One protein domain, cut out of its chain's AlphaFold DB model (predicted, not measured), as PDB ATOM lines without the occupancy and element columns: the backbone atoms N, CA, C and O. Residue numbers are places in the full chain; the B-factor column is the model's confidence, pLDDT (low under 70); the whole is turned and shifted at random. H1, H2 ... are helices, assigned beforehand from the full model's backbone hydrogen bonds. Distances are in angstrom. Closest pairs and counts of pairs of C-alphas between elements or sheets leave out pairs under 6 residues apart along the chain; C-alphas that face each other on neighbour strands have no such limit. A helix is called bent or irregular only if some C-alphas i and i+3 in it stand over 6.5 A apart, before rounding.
ATOM      1  N   ASP A 307     123.376 146.517 109.617       55.84
ATOM      2  CA  ASP A 307     124.814 146.377 109.286       55.84
ATOM      3  C   ASP A 307     125.083 146.312 107.762       55.84
ATOM      4  O   ASP A 307     126.229 146.266 107.301       55.84
ATOM      5  N   GLY A 308     124.026 146.308 106.937       55.59
ATOM      6  CA  GLY A 308     124.122 146.063 105.489       55.59
ATOM      7  C   GLY A 308     124.937 147.112 104.720       55.59
ATOM      8  O   GLY A 308     125.557 146.791 103.703       55.59
ATOM      9  N   ARG A 309     124.987 148.355 105.221       52.25
ATOM     10  CA  ARG A 309     125.805 149.435 104.643       52.25
ATOM     11  C   ARG A 309     127.292 149.269 104.980       52.25
ATOM     12  O   ARG A 309     128.127 149.393 104.082       52.25
ATOM     13  N   ASP A 310     127.627 148.901 106.219       61.41
ATOM     14  CA  ASP A 310     129.025 148.741 106.639       61.41
ATOM     15  C   ASP A 310     129.660 147.465 106.046       61.41
ATOM     16  O   ASP A 310     130.807 147.473 105.607       61.41
ATOM     17  N   ALA A 311     128.909 146.371 105.870       57.94
ATOM     18  CA  ALA A 311     129.417 145.177 105.173       57.94
ATOM     19  C   ALA A 311     129.916 145.473 103.736       57.94
ATOM     20  O   ALA A 311     130.980 144.989 103.317       57.94
ATOM     21  N   ALA A 312     129.194 146.320 102.993       65.56
ATOM     22  CA  ALA A 312     129.609 146.790 101.671       65.56
ATOM     23  C   ALA A 312     130.840 147.714 101.750       65.56
ATOM     24  O   ALA A 312     131.786 147.553 100.972       65.56
ATOM     25  N   GLN A 313     130.871 148.628 102.723       64.75
ATOM     26  CA  GLN A 313     131.969 149.572 102.948       64.75
ATOM     27  C   GLN A 313     133.275 148.858 103.347       64.75
ATOM     28  O   GLN A 313     134.300 149.042 102.684       64.75
ATOM     29  N   ARG A 314     133.224 147.923 104.309       67.56
ATOM     30  CA  ARG A 314     134.319 147.003 104.685       67.56
ATOM     31  C   ARG A 314     134.828 146.188 103.490       67.56
ATOM     32  O   ARG A 314     136.010 145.849 103.430       67.56
ATOM     33  N   THR A 315     133.957 145.844 102.538       72.44
ATOM     34  CA  THR A 315     134.358 145.100 101.333       72.44
ATOM     35  C   THR A 315     135.097 145.993 100.337       72.44
ATOM     36  O   THR A 315     136.150 145.582  99.842       72.44
ATOM     37  N   ARG A 316     134.614 147.220 100.087       74.56
ATOM     38  CA  ARG A 316     135.303 148.218  99.242       74.56
ATOM     39  C   ARG A 316     136.676 148.589  99.809       74.56
ATOM     40  O   ARG A 316     137.665 148.540  99.079       74.56
ATOM     41  N   ASP A 317     136.765 148.832 101.117       73.25
ATOM     42  CA  ASP A 317     138.012 149.178 101.818       73.25
ATOM     43  C   ASP A 317     139.081 148.069 101.686       73.25
ATOM     44  O   ASP A 317     140.223 148.325 101.297       73.25
ATOM     45  N   ARG A 318     138.692 146.790 101.831       76.62
ATOM     46  CA  ARG A 318     139.582 145.637 101.559       76.62
ATOM     47  C   ARG A 318     140.068 145.573 100.107       76.62
ATOM     48  O   ARG A 318     141.192 145.125  99.861       76.62
ATOM     49  N   LYS A 319     139.244 145.973  99.130       77.25
ATOM     50  CA  LYS A 319     139.642 146.011  97.710       77.25
ATOM     51  C   LYS A 319     140.625 147.153  97.445       77.25
ATOM     52  O   LYS A 319     141.639 146.902  96.798       77.25
ATOM     53  N   ALA A 320     140.405 148.331  98.030       73.06
ATOM     54  CA  ALA A 320     141.345 149.452  97.978       73.06
ATOM     55  C   ALA A 320     142.694 149.122  98.643       73.06
ATOM     56  O   ALA A 320     143.748 149.391  98.068       73.06
ATOM     57  N   TYR A 321     142.690 148.429  99.787       76.50
ATOM     58  CA  TYR A 321     143.917 147.924 100.413       76.50
ATOM     59  C   TYR A 321     144.690 146.953  99.497       76.50
ATOM     60  O   TYR A 321     145.913 147.059  99.339       76.50
ATOM     61  N   ARG A 322     143.981 146.028  98.829       77.94
ATOM     62  CA  ARG A 322     144.591 145.120  97.841       77.94
ATOM     63  C   ARG A 322     145.131 145.895  96.633       77.94
ATOM     64  O   ARG A 322     146.221 145.566  96.173       77.94
ATOM     65  N   ALA A 323     144.438 146.934  96.164       74.38
ATOM     66  CA  ALA A 323     144.914 147.808  95.092       74.38
ATOM     67  C   ALA A 323     146.214 148.540  95.487       74.38
ATOM     68  O   ALA A 323     147.209 148.410  94.776       74.38
ATOM     69  N   ALA A 324     146.268 149.180  96.663       72.62
ATOM     70  CA  ALA A 324     147.473 149.852  97.179       72.62
ATOM     71  C   ALA A 324     148.673 148.903  97.382       72.62
ATOM     72  O   ALA A 324     149.830 149.307  97.282       72.62
ATOM     73  N   THR A 325     148.416 147.615  97.630       71.06
ATOM     74  CA  THR A 325     149.469 146.588  97.707       71.06
ATOM     75  C   THR A 325     149.956 146.153  96.312       71.06
ATOM     76  O   THR A 325     151.130 145.803  96.131       71.06
ATOM     77  N   LEU A 326     149.064 146.150  95.313       74.94
ATOM     78  CA  LEU A 326     149.324 145.705  93.936       74.94
ATOM     79  C   LEU A 326     150.023 146.755  93.057       74.94
ATOM     80  O   LEU A 326     150.689 146.376  92.095       74.94
ATOM     81  N   SER A 327     149.943 148.033  93.413       69.75
ATOM     82  CA  SER A 327     150.612 149.160  92.741       69.75
ATOM     83  C   SER A 327     152.103 149.319  93.080       69.75
ATOM     84  O   SER A 327     152.805 150.054  92.391       69.75
ATOM     85  N   ARG A 328     152.629 148.631  94.106       66.19
ATOM     86  CA  ARG A 328     154.073 148.638  94.418       66.19
ATOM     87  C   ARG A 328     154.901 148.072  93.240       66.19
ATOM     88  O   ARG A 328     154.543 147.001  92.737       66.19
ATOM     89  N   PRO A 329     156.032 148.691  92.841       58.50
ATOM     90  CA  PRO A 329     156.936 148.105  91.853       58.50
ATOM     91  C   PRO A 329     157.527 146.787  92.376       58.50
ATOM     92  O   PRO A 329     158.070 146.714  93.480       58.50
ATOM     93  N   HIS A 330     157.398 145.723  91.584       56.84
ATOM     94  CA  HIS A 330     157.963 144.407  91.871       56.84
ATOM     95  C   HIS A 330     158.432 143.741  90.572       56.84
ATOM     96  O   HIS A 330     157.960 144.088  89.491       56.84
ATOM     97  N   ARG A 331     159.347 142.771  90.676       49.41
ATOM     98  CA  ARG A 331     160.198 142.254  89.582       49.41
ATOM     99  C   ARG A 331     159.472 141.555  88.411       49.41
ATOM    100  O   ARG A 331     160.142 141.059  87.514       49.41
ATOM    101  N   TYR A 332     158.138 141.468  88.414       56.16
ATOM    102  CA  TYR A 332     157.366 140.734  87.401       56.16
ATOM    103  C   TYR A 332     155.994 141.407  87.121       56.16
ATOM    104  O   TYR A 332     155.063 141.239  87.914       56.16
ATOM    105  N   PRO A 333     155.844 142.193  86.032       58.00
ATOM    106  CA  PRO A 333     154.702 143.112  85.849       58.00
ATOM    107  C   PRO A 333     153.411 142.477  85.287       58.00
ATOM    108  O   PRO A 333     152.303 142.842  85.687       58.00
ATOM    109  N   TRP A 334     153.554 141.507  84.383       52.66
ATOM    110  CA  TRP A 334     152.541 140.970  83.456       52.66
ATOM    111  C   TRP A 334     151.192 140.586  84.090       52.66
ATOM    112  O   TRP A 334     150.139 140.909  83.553       52.66
ATOM    113  N   SER A 335     151.196 139.910  85.246       62.28
ATOM    114  CA  SER A 335     149.957 139.447  85.903       62.28
ATOM    115  C   SER A 335     149.404 140.417  86.954       62.28
ATOM    116  O   SER A 335     148.363 140.136  87.557       62.28
ATOM    117  N   ARG A 336     150.098 141.536  87.214       67.75
ATOM    118  CA  ARG A 336     149.777 142.467  88.306       67.75
ATOM    119  C   ARG A 336     148.910 143.634  87.843       67.75
ATOM    120  O   ARG A 336     147.989 143.982  88.571       67.75
ATOM    121  N   ALA A 337     149.129 144.154  86.631       69.25
ATOM    122  CA  ALA A 337     148.333 145.245  86.055       69.25
ATOM    123  C   ALA A 337     146.830 144.904  86.005       69.25
ATOM    124  O   ALA A 337     146.031 145.571  86.653       69.25
ATOM    125  N   ALA A 338     146.459 143.776  85.388       68.12
ATOM    126  CA  ALA A 338     145.064 143.318  85.332       68.12
ATOM    127  C   ALA A 338     144.455 142.999  86.718       68.12
ATOM    128  O   ALA A 338     143.241 143.061  86.904       68.12
ATOM    129  N   LYS A 339     145.275 142.649  87.722       71.75
ATOM    130  CA  LYS A 339     144.808 142.454  89.110       71.75
ATOM    131  C   LYS A 339     144.611 143.784  89.840       71.75
ATOM    132  O   LYS A 339     143.696 143.877  90.654       71.75
ATOM    133  N   LEU A 340     145.450 144.783  89.560       77.44
ATOM    134  CA  LEU A 340     145.340 146.144  90.082       77.44
ATOM    135  C   LEU A 340     144.101 146.839  89.510       77.44
ATOM    136  O   LEU A 340     143.285 147.328  90.278       77.44
ATOM    137  N   GLU A 341     143.917 146.793  88.192       75.19
ATOM    138  CA  GLU A 341     142.747 147.317  87.480       75.19
ATOM    139  C   GLU A 341     141.438 146.743  88.045       75.19
ATOM    140  O   GLU A 341     140.573 147.485  88.506       75.19
ATOM    141  N   ARG A 342     141.330 145.409  88.146       74.00
ATOM    142  CA  ARG A 342     140.165 144.748  88.764       74.00
ATOM    143  C   ARG A 342     139.970 145.118  90.236       74.00
ATOM    144  O   ARG A 342     138.834 145.150  90.695       74.00
ATOM    145  N   ALA A 343     141.044 145.359  90.991       77.31
ATOM    146  CA  ALA A 343     140.946 145.782  92.388       77.31
ATOM    147  C   ALA A 343     140.467 147.237  92.517       77.31
ATOM    148  O   ALA A 343     139.632 147.506  93.375       77.31
ATOM    149  N   LEU A 344     140.938 148.133  91.641       79.19
ATOM    150  CA  LEU A 344     140.494 149.524  91.536       79.19
ATOM    151  C   LEU A 344     139.006 149.595  91.171       79.19
ATOM    152  O   LEU A 344     138.223 150.135  91.949       79.19
ATOM    153  N   VAL A 345     138.593 148.952  90.074       77.06
ATOM    154  CA  VAL A 345     137.184 148.904  89.639       77.06
ATOM    155  C   VAL A 345     136.287 148.307  90.731       77.06
ATOM    156  O   VAL A 345     135.268 148.891  91.082       77.06
ATOM    157  N   ALA A 346     136.687 147.194  91.357       75.06
ATOM    158  CA  ALA A 346     135.905 146.571  92.432       75.06
ATOM    159  C   ALA A 346     135.892 147.354  93.762       75.06
ATOM    160  O   ALA A 346     135.153 146.979  94.673       75.06
ATOM    161  N   SER A 347     136.731 148.384  93.912       72.25
ATOM    162  CA  SER A 347     136.787 149.217  95.120       72.25
ATOM    163  C   SER A 347     135.919 150.476  95.051       72.25
ATOM    164  O   SER A 347     135.618 151.031  96.103       72.25
ATOM    165  N   GLY A 348     135.493 150.911  93.857       77.75
ATOM    166  CA  GLY A 348     134.735 152.162  93.685       77.75
ATOM    167  C   GLY A 348     135.555 153.432  93.959       77.75
ATOM    168  O   GLY A 348     134.988 154.488  94.205       77.75
ATOM    169  N   VAL A 349     136.893 153.347  93.932       81.00
ATOM    170  CA  VAL A 349     137.820 154.472  94.198       81.00
ATOM    171  C   VAL A 349     137.648 155.653  93.229       81.00
ATOM    172  O   VAL A 349     138.076 156.762  93.540       81.00
ATOM    173  N   ALA A 350     137.037 155.437  92.062       77.75
ATOM    174  CA  ALA A 350     136.701 156.513  91.129       77.75
ATOM    175  C   ALA A 350     135.524 157.381  91.617       77.75
ATOM    176  O   ALA A 350     135.490 158.567  91.302       77.75
ATOM    177  N   ASP A 351     134.607 156.799  92.397       82.31
ATOM    178  CA  ASP A 351     133.322 157.398  92.775       82.31
ATOM    179  C   ASP A 351     133.307 157.920  94.231       82.31
ATOM    180  O   ASP A 351     132.451 158.724  94.593       82.31
ATOM    181  N   ASP A 352     134.249 157.477  95.076       81.81
ATOM    182  CA  ASP A 352     134.372 157.861  96.494       81.81
ATOM    183  C   ASP A 352     135.737 158.511  96.787       81.81
ATOM    184  O   ASP A 352     136.764 157.841  96.959       81.81
ATOM    185  N   GLU A 353     135.728 159.841  96.903       81.75
ATOM    186  CA  GLU A 353     136.906 160.659  97.212       81.75
ATOM    187  C   GLU A 353     137.563 160.280  98.549       81.75
ATOM    188  O   GLU A 353     138.790 160.222  98.650       81.75
ATOM    189  N   SER A 354     136.767 159.960  99.574       79.94
ATOM    190  CA  SER A 354     137.279 159.602 100.905       79.94
ATOM    191  C   SER A 354     138.063 158.288 100.873       79.94
ATOM    192  O   SER A 354     139.018 158.080 101.629       79.94
ATOM    193  N   LEU A 355     137.642 157.372 100.002       77.44
ATOM    194  CA  LEU A 355     138.215 156.044  99.831       77.44
ATOM    195  C   LEU A 355     139.447 156.114  98.919       77.44
ATOM    196  O   LEU A 355     140.453 155.459  99.201       77.44
ATOM    197  N   ARG A 356     139.432 157.009  97.922       84.38
ATOM    198  CA  ARG A 356     140.606 157.406  97.131       84.38
ATOM    199  C   ARG A 356     141.715 158.000  97.997       84.38
ATOM    200  O   ARG A 356     142.850 157.530  97.932       84.38
ATOM    201  N   GLN A 357     141.397 158.970  98.854       84.81
ATOM    202  CA  GLN A 357     142.372 159.601  99.753       84.81
ATOM    203  C   GLN A 357     142.976 158.594 100.739       84.81
ATOM    204  O   GLN A 357     144.199 158.522 100.866       84.81
ATOM    205  N   ARG A 358     142.153 157.733 101.359       82.56
ATOM    206  CA  ARG A 358     142.640 156.629 102.209       82.56
ATOM    207  C   ARG A 358     143.548 155.660 101.449       82.56
ATOM    208  O   ARG A 358     144.585 155.263 101.979       82.56
ATOM    209  N   MET A 359     143.201 155.302 100.210       85.81
ATOM    210  CA  MET A 359     144.034 154.437  99.371       85.81
ATOM    211  C   MET A 359     145.393 155.081  99.054       85.81
ATOM    212  O   MET A 359     146.419 154.409  99.168       85.81
ATOM    213  N   LEU A 360     145.415 156.364  98.681       87.00
ATOM    214  CA  LEU A 360     146.643 157.097  98.352       87.00
ATOM    215  C   LEU A 360     147.528 157.333  99.584       87.00
ATOM    216  O   LEU A 360     148.735 157.118  99.512       87.00
ATOM    217  N   ALA A 361     146.946 157.661 100.741       83.56
ATOM    218  CA  ALA A 361     147.684 157.739 102.000       83.56
ATOM    219  C   ALA A 361     148.323 156.383 102.364       83.56
ATOM    220  O   ALA A 361     149.495 156.314 102.732       83.56
ATOM    221  N   ARG A 362     147.587 155.273 102.181       81.75
ATOM    222  CA  ARG A 362     148.119 153.912 102.375       81.75
ATOM    223  C   ARG A 362     149.240 153.584 101.383       81.75
ATOM    224  O   ARG A 362     150.214 152.947 101.770       81.75
ATOM    225  N   LEU A 363     149.107 154.008 100.124       83.81
ATOM    226  CA  LEU A 363     150.129 153.848  99.087       83.81
ATOM    227  C   LEU A 363     151.429 154.555  99.486       83.81
ATOM    228  O   LEU A 363     152.482 153.926  99.439       83.81
ATOM    229  N   ALA A 364     151.340 155.816  99.917       81.62
ATOM    230  CA  ALA A 364     152.484 156.596 100.375       81.62
ATOM    231  C   ALA A 364     153.188 155.897 101.550       81.62
ATOM    232  O   ALA A 364     154.383 155.624 101.469       81.62
ATOM    233  N   VAL A 365     152.442 155.475 102.580       81.31
ATOM    234  CA  VAL A 365     153.000 154.697 103.705       81.31
ATOM    235  C   VAL A 365     153.706 153.421 103.229       81.31
ATOM    236  O   VAL A 365     154.774 153.093 103.733       81.31
ATOM    237  N   LEU A 366     153.161 152.702 102.243       76.94
ATOM    238  CA  LEU A 366     153.773 151.478 101.703       76.94
ATOM    239  C   LEU A 366     155.003 151.734 100.813       76.94
ATOM    240  O   LEU A 366     155.848 150.844 100.695       76.94
ATOM    241  N   GLN A 367     155.109 152.906 100.184       78.62
ATOM    242  CA  GLN A 367     156.283 153.325  99.410       78.62
ATOM    243  C   GLN A 367     157.410 153.794 100.344       78.62
ATOM    244  O   GLN A 367     158.523 153.268 100.274       78.62
ATOM    245  N   HIS A 368     157.099 154.676 101.295       78.75
ATOM    246  CA  HIS A 368     158.039 155.236 102.274       78.75
ATOM    247  C   HIS A 368     158.318 154.306 103.478       78.75
ATOM    248  O   HIS A 368     159.127 154.621 104.344       78.75
ATOM    249  N   ALA A 369     157.730 153.102 103.525       79.19
ATOM    250  CA  ALA A 369     157.968 152.110 104.585       79.19
ATOM    251  C   ALA A 369     159.453 151.730 104.775       79.19
ATOM    252  O   ALA A 369     159.844 151.289 105.853       79.19
ATOM    253  N   HIS A 370     160.272 151.877 103.732       74.19
ATOM    254  CA  HIS A 370     161.710 151.616 103.793       74.19
ATOM    255  C   HIS A 370     162.486 152.728 104.524       74.19
ATOM    256  O   HIS A 370     163.460 152.432 105.210       74.19
ATOM    257  N   GLU A 371     162.019 153.978 104.454       78.44
ATOM    258  CA  GLU A 371     162.573 155.112 105.207       78.44
ATOM    259  C   GLU A 371     162.282 154.947 106.704       78.44
ATOM    260  O   GLU A 371     163.169 155.134 107.535       78.44
ATOM    261  N   LEU A 372     161.080 154.468 107.054       71.25
ATOM    262  CA  LEU A 372     160.693 154.156 108.436       71.25
ATOM    263  C   LEU A 372     161.605 153.101 109.097       71.25
ATOM    264  O   LEU A 372     161.776 153.123 110.313       71.25
ATOM    265  N   ALA A 373     162.195 152.197 108.306       72.62
ATOM    266  CA  ALA A 373     163.163 151.204 108.778       72.62
ATOM    267  C   ALA A 373     164.591 151.766 108.940       72.62
ATOM    268  O   ALA A 373     165.399 151.162 109.641       72.62
ATOM    269  N   GLY A 374     164.904 152.897 108.295       71.44
ATOM    270  CA  GLY A 374     166.170 153.622 108.456       71.44
ATOM    271  C   GLY A 374     166.146 154.670 109.573       71.44
ATOM    272  O   GLY A 374     167.204 155.096 110.032       71.44
TER     273      GLY A 374
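Overview. This is residues 307 to 374 of the 397 residues of an uncharacterized protein of Mycolicibacterium brisbanense (UniProt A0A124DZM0). Three helices pack with H1 as the middle piece: H2 folds back on the second half of H1 as a helical hairpin, and the longer H3 slants over that same half of H1, apart from H2. The first turns of H1 and the last residues of H3 stick out at opposite ends, and the loop at residues 330 to 335 sticks out too. The printed part has 68 residues, with three named helices in the order H1, H2, H3 and no named strand; its class is all helix. It is only just compact, close to loose, with a radius of gyration of the C-alphas of 13.1 A and spans of 41 by 29 by 18 A.

Arrangement. H1, residues 308 to 326, touches H2, residues 337 to 345, with its residues 319 to 326 alone; the closest C-alphas, of Ala 323 and Ala 343, are 5.2 A apart. This hairpin has a shallow tilt of 25 degrees, opposite ways. H1 touches H3, residues 353 to 374, with its residues 317 to 325 alone, at a steep tilt of 42 degrees, the same way; the closest C-alphas, of Ala 324 and Leu 363, are 5.2 A apart. H2 and H3 are apart. Every O i to N i+4 pair is within hydrogen-bond range in H2, 14 of 15 in H1 and 15 of 18 in H3.

Along the chain. H1 begins at C-alpha 308 (124.122, 146.063, 105.489) and is 27.7 A long. H2 measures 12.3 A. H3 measures 32.1 A and ends at C-alpha 374 (166.170, 153.622, 108.456). H3 is irregular, with C-alphas 367 and 370 7.2 A apart, and has a kink of 44 degrees near residue 368.

Size, cuts and confidence. The C-alphas farthest apart, of Gly 308 and Gly 374, are 42.8 A apart. The printed part has no cut, and both links are short. Residues 307 to 314 and 327 to 338 have pLDDT under 70.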